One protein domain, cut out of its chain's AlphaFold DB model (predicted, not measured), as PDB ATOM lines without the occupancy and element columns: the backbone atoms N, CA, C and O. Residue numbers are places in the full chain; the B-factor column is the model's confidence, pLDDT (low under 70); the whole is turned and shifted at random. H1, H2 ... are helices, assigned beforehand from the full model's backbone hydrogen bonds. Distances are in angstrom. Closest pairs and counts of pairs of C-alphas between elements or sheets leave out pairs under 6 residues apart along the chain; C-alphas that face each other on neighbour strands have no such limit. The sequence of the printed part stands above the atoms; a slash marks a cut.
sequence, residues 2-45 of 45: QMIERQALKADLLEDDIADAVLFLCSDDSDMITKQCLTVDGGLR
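Overview. This is residues 2 to 45 of the 45 residues of an uncharacterized protein of Rubellimicrobium mesophilum DSM 19309 (UniProt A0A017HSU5). With little regular structure, the chain makes a loose, elongated loop: H2 runs along one long side, the free residues 26 to 32 stick out at one end, and the unnamed tail folds back toward the end where short H1 lies. The printed part has 44 residues with two named helices, H1 then H2, and no named strand. The class is all helix, though the named elements hold only 16 residues. The whole is loose, with a radius of gyration of the C-alphas of 12.4 A and spans of 36 by 19 by 11 A.

Arrangement. H2, residues 15 to 25, and H1, residues 2 to 6, are apart, joined by a short link of 8 residues. In H2 every O i to N i+4 pair is within hydrogen-bond range; in H1 0 of 1 is, beside 1 of 2 O i to N i+3 pairs.

Along the chain. H2 is 15.7 A long, from C-alpha 15 at (139.636, 191.443, 120.241) to C-alpha 25 at (153.146, 195.327, 127.172). H1 is 7.0 A long and begins at C-alpha 2 at (131.332, 175.184, 124.105).

Size, cuts and confidence. The two C-alphas farthest apart, those of Gln 2 and Asp 28, are 37.0 A apart. The printed part has no cut. Residue 2 has pLDDT under 70.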
ATOM      1  N   GLN A   2     130.480 176.238 123.499       68.88
ATOM      2  CA  GLN A   2     131.332 175.184 124.105       68.88
ATOM      3  C   GLN A   2     132.627 175.705 124.762       68.88
ATOM      4  O   GLN A   2     133.070 175.133 125.753       68.88
ATOM      5  N   MET A   3     133.232 176.783 124.245       76.88
ATOM      6  CA  MET A   3     134.457 177.350 124.837       76.88
ATOM      7  C   MET A   3     134.186 178.048 126.176       76.88
ATOM      8  O   MET A   3     134.958 177.862 127.111       76.88
ATOM      9  N   ILE A   4     133.058 178.763 126.303       88.44
ATOM     10  CA  ILE A   4     132.733 179.542 127.512       88.44
ATOM     11  C   ILE A   4     132.583 178.669 128.760       88.44
ATOM     12  O   ILE A   4     132.999 179.038 129.856       88.44
ATOM     13  N   GLU A   5     132.048 177.466 128.594       90.75
ATOM     14  CA  GLU A   5     131.907 176.528 129.704       90.75
ATOM     15  C   GLU A   5     133.251 176.000 130.210       90.75
ATOM     16  O   GLU A   5     133.385 175.694 131.394       90.75
ATOM     17  N   ARG A   6     134.262 175.934 129.339       91.25
ATOM     18  CA  ARG A   6     135.583 175.397 129.677       91.25
ATOM     19  C   ARG A   6     136.523 176.426 130.293       91.25
ATOM     20  O   ARG A   6     137.402 176.029 131.043       91.25
ATOM     21  N   GLN A   7     136.350 177.705 129.979       94.19
ATOM     22  CA  GLN A   7     137.150 178.775 130.577       94.19
ATOM     23  C   GLN A   7     136.736 179.055 132.023       94.19
ATOM     24  O   GLN A   7     135.585 178.826 132.415       94.19
ATOM     25  N   ALA A   8     137.669 179.584 132.810       95.38
ATOM     26  CA  ALA A   8     137.390 180.048 134.163       95.38
ATOM     27  C   ALA A   8     136.466 181.280 134.156       95.38
ATOM     28  O   ALA A   8     135.525 181.352 134.949       95.38
ATOM     29  N   LEU A   9     136.695 182.222 133.235       95.12
ATOM     30  CA  LEU A   9     135.900 183.445 133.109       95.12
ATOM     31  C   LEU A   9     134.673 183.208 132.221       95.12
ATOM     32  O   LEU A   9     134.801 182.826 131.073       95.12
ATOM     33  N   LYS A  10     133.451 183.432 132.712       93.81
ATOM     34  CA  LYS A  10     132.215 183.141 131.951       93.81
ATOM     35  C   LYS A  10     131.782 184.303 131.051       93.81
ATOM     36  O   LYS A  10     130.641 184.751 131.125       93.81
ATOM     37  N   ALA A  11     132.703 184.785 130.224       92.25
ATOM     38  CA  ALA A  11     132.497 185.898 129.301       92.25
ATOM     39  C   ALA A  11     133.128 185.601 127.938       92.25
ATOM     40  O   ALA A  11     134.054 184.800 127.852       92.25
ATOM     41  N   ASP A  12     132.625 186.216 126.873       93.56
ATOM     42  CA  ASP A  12     133.294 186.128 125.576       93.56
ATOM     43  C   ASP A  12     134.673 186.794 125.655       93.56
ATOM     44  O   ASP A  12     134.808 187.862 126.244       93.56
ATOM     45  N   LEU A  13     135.678 186.142 125.068       93.62
ATOM     46  CA  LEU A  13     136.978 186.753 124.809       93.62
ATOM     47  C   LEU A  13     136.863 187.548 123.508       93.62
ATOM     48  O   LEU A  13     136.548 186.964 122.464       93.62
ATOM     49  N   LEU A  14     137.110 188.849 123.578       96.25
ATOM     50  CA  LEU A  14     136.996 189.776 122.460       96.25
ATOM     51  C   LEU A  14     138.380 190.219 121.973       96.25
ATOM     52  O   LEU A  14     139.403 190.014 122.627       96.25
ATOM     53  N   GLU A  15     138.421 190.841 120.797       97.69
ATOM     54  CA  GLU A  15     139.636 191.443 120.241       97.69
ATOM     55  C   GLU A  15     140.256 192.506 121.162       97.69
ATOM     56  O   GLU A  15     141.485 192.585 121.261       97.69
ATOM     57  N   ASP A  16     139.420 193.265 121.872       98.44
ATOM     58  CA  ASP A  16     139.848 194.332 122.777       98.44
ATOM     59  C   ASP A  16     140.644 193.782 123.972       98.44
ATOM     60  O   ASP A  16     141.635 194.389 124.369       98.44
ATOM     61  N   ASP A  17     140.325 192.580 124.469       97.88
ATOM     62  CA  ASP A  17     141.072 191.950 125.571       97.88
ATOM     63  C   ASP A  17     142.540 191.684 125.188       97.88
ATOM     64  O   ASP A  17     143.456 191.786 126.009       97.88
ATOM     65  N   ILE A  18     142.781 191.344 123.916       98.06
ATOM     66  CA  ILE A  18     144.134 191.164 123.379       98.06
ATOM     67  C   ILE A  18     144.801 192.521 123.161       98.06
ATOM     68  O   ILE A  18     145.979 192.679 123.491       98.06
ATOM     69  N   ALA A  19     144.071 193.493 122.608       98.56
ATOM     70  CA  ALA A  19     144.590 194.832 122.353       98.56
ATOM     71  C   ALA A  19     145.042 195.519 123.648       98.56
ATOM     72  O   ALA A  19     146.140 196.074 123.680       98.56
ATOM     73  N   ASP A  20     144.265 195.406 124.723       98.62
ATOM     74  CA  ASP A  20     144.588 195.973 126.033       98.62
ATOM     75  C   ASP A  20     145.823 195.310 126.656       98.62
ATOM     76  O   ASP A  20     146.710 195.995 127.172       98.62
ATOM     77  N   ALA A  21     145.947 193.982 126.552       98.56
ATOM     78  CA  ALA A  21     147.136 193.271 127.020       98.56
ATOM     79  C   ALA A  21     148.400 193.684 126.245       98.56
ATOM     80  O   ALA A  21     149.472 193.841 126.833       98.56
ATOM     81  N   VAL A  22     148.285 193.887 124.930       98.44
ATOM     82  CA  VAL A  22     149.388 194.388 124.098       98.44
ATOM     83  C   VAL A  22     149.712 195.840 124.440       98.44
ATOM     84  O   VAL A  22     150.887 196.174 124.567       98.44
ATOM     85  N   LEU A  23     148.703 196.690 124.640       98.69
ATOM     86  CA  LEU A  23     148.892 198.080 125.049       98.69
ATOM     87  C   LEU A  23     149.654 198.164 126.376       98.69
ATOM     88  O   LEU A  23     150.605 198.938 126.472       98.69
ATOM     89  N   PHE A  24     149.308 197.319 127.351       98.69
ATOM     90  CA  PHE A  24     150.062 197.179 128.597       98.69
ATOM     91  C   PHE A  24     151.526 196.791 128.337       98.69
ATOM     92  O   PHE A  24     152.424 197.469 128.832       98.69
ATOM     93  N   LEU A  25     151.782 195.765 127.517       98.50
ATOM     94  CA  LEU A  25     153.146 195.327 127.172       98.50
ATOM     95  C   LEU A  25     153.952 196.363 126.364       98.50
ATOM     96  O   LEU A  25     155.175 196.268 126.281       98.50
ATOM     97  N   CYS A  26     153.284 197.329 125.735       98.38
ATOM     98  CA  CYS A  26     153.919 198.458 125.058       98.38
ATOM     99  C   CYS A  26     154.113 199.678 125.970       98.38
ATOM    100  O   CYS A  26     154.735 200.651 125.540       98.38
ATOM    101  N   SER A  27     153.568 199.651 127.185       98.62
ATOM    102  CA  SER A  27     153.643 200.751 128.142       98.62
ATOM    103  C   SER A  27     154.818 200.600 129.109       98.62
ATOM    104  O   SER A  27     155.324 199.495 129.333       98.62
ATOM    105  N   ASP A  28     155.194 201.717 129.737       98.69
ATOM    106  CA  ASP A  28     156.231 201.762 130.773       98.69
ATOM    107  C   ASP A  28     155.867 200.912 132.007       98.69
ATOM    108  O   ASP A  28     156.760 200.449 132.712       98.69
ATOM    109  N   ASP A  29     154.580 200.612 132.232       98.50
ATOM    110  CA  ASP A  29     154.120 199.767 133.348       98.50
ATOM    111  C   ASP A  29     154.622 198.313 133.248       98.50
ATOM    112  O   ASP A  29     154.517 197.539 134.203       98.50
ATOM    113  N   SER A  30     155.169 197.928 132.092       98.56
ATOM    114  CA  SER A  30     155.708 196.595 131.822       98.56
ATOM    115  C   SER A  30     157.230 196.564 131.611       98.56
ATOM    116  O   SER A  30     157.751 195.552 131.140       98.56
ATOM    117  N   ASP A  31     157.967 197.622 131.977       98.38
ATOM    118  CA  ASP A  31     159.400 197.798 131.665       98.38
ATOM    119  C   ASP A  31     160.310 196.622 132.083       98.38
ATOM    120  O   ASP A  31     161.265 196.269 131.383       98.38
ATOM    121  N   MET A  32     159.985 195.962 133.194       98.38
ATOM    122  CA  MET A  32     160.719 194.816 133.734       98.38
ATOM    123  C   MET A  32     160.162 193.453 133.280       98.38
ATOM    124  O   MET A  32     160.604 192.409 133.772       98.38
ATOM    125  N   ILE A  33     159.225 193.423 132.328       98.44
ATOM    126  CA  ILE A  33     158.645 192.200 131.760       98.44
ATOM    127  C   ILE A  33     159.237 191.959 130.369       98.44
ATOM    128  O   ILE A  33     158.909 192.617 129.390       98.44
ATOM    129  N   THR A  34     160.104 190.949 130.246       98.00
ATOM    130  CA  THR A  34     160.709 190.581 128.957       98.00
ATOM    131  C   THR A  34     160.831 189.072 128.781       98.00
ATOM    132  O   THR A  34     160.940 188.320 129.754       98.00
ATOM    133  N   LYS A  35     160.829 188.615 127.521       98.12
ATOM    134  CA  LYS A  35     160.947 187.197 127.115       98.12
ATOM    135  C   LYS A  35     159.884 186.264 127.715       98.12
ATOM    136  O   LYS A  35     160.086 185.053 127.743       98.12
ATOM    137  N   GLN A  36     158.776 186.819 128.197       97.88
ATOM    138  CA  GLN A  36     157.662 186.049 128.737       97.88
ATOM    139  C   GLN A  36     156.613 185.789 127.659       97.88
ATOM    140  O   GLN A  36     156.492 186.544 126.696       97.88
ATOM    141  N   CYS A  37     155.838 184.726 127.853       96.62
ATOM    142  CA  CYS A  37     154.645 184.448 127.066       96.62
ATOM    143  C   CYS A  37     153.427 184.747 127.947       96.62
ATOM    144  O   CYS A  37     153.144 183.990 128.876       96.62
ATOM    145  N   LEU A  38     152.737 185.861 127.694       96.56
ATOM    146  CA  LEU A  38     151.527 186.227 128.430       96.56
ATOM    147  C   LEU A  38     150.316 185.564 127.767       96.56
ATOM    148  O   LEU A  38     150.038 185.800 126.594       96.56
ATOM    149  N   THR A  39     149.616 184.701 128.504       97.12
ATOM    150  CA  THR A  39     148.410 184.029 127.999       97.12
ATOM    151  C   THR A  39     147.179 184.877 128.293       97.12
ATOM    152  O   THR A  39     146.950 185.238 129.443       97.12
ATOM    153  N   VAL A  40     146.374 185.139 127.262       97.06
ATOM    154  CA  VAL A  40     145.079 185.824 127.363       97.06
ATOM    155  C   VAL A  40     144.036 184.940 126.682       97.06
ATOM    156  O   VAL A  40     143.912 184.935 125.461       97.06
ATOM    157  N   ASP A  41     143.374 184.086 127.464       95.38
ATOM    158  CA  ASP A  41     142.466 183.053 126.939       95.38
ATOM    159  C   ASP A  41     141.241 182.776 127.827       95.38
ATOM    160  O   ASP A  41     140.587 181.746 127.677       95.38
ATOM    161  N   GLY A  42     140.950 183.657 128.788       95.25
ATOM    162  CA  GLY A  42     139.864 183.452 129.753       95.25
ATOM    163  C   GLY A  42     140.122 182.344 130.788       95.25
ATOM    164  O   GLY A  42     139.233 182.017 131.578       95.25
ATOM    165  N   GLY A  43     141.329 181.767 130.824       94.94
ATOM    166  CA  GLY A  43     141.688 180.656 131.705       94.94
ATOM    167  C   GLY A  43     141.273 179.304 131.129       94.94
ATOM    168  O   GLY A  43     140.616 178.524 131.814       94.94
ATOM    169  N   LEU A  44     141.592 179.052 129.855       91.31
ATOM    170  CA  LEU A  44     141.288 177.786 129.166       91.31
ATOM    171  C   LEU A  44     142.331 176.681 129.390       91.31
ATOM    172  O   LEU A  44     142.045 175.516 129.087       91.31
ATOM    173  N   ARG A  45     143.534 177.046 129.837       78.25
ATOM    174  CA  ARG A  45     144.662 176.130 130.054       78.25
ATOM    175  C   ARG A  45     144.635 175.417 131.399       78.25
ATOM    176  O   ARG A  45     144.214 176.035 132.397       78.25
TER     177      ARG A  45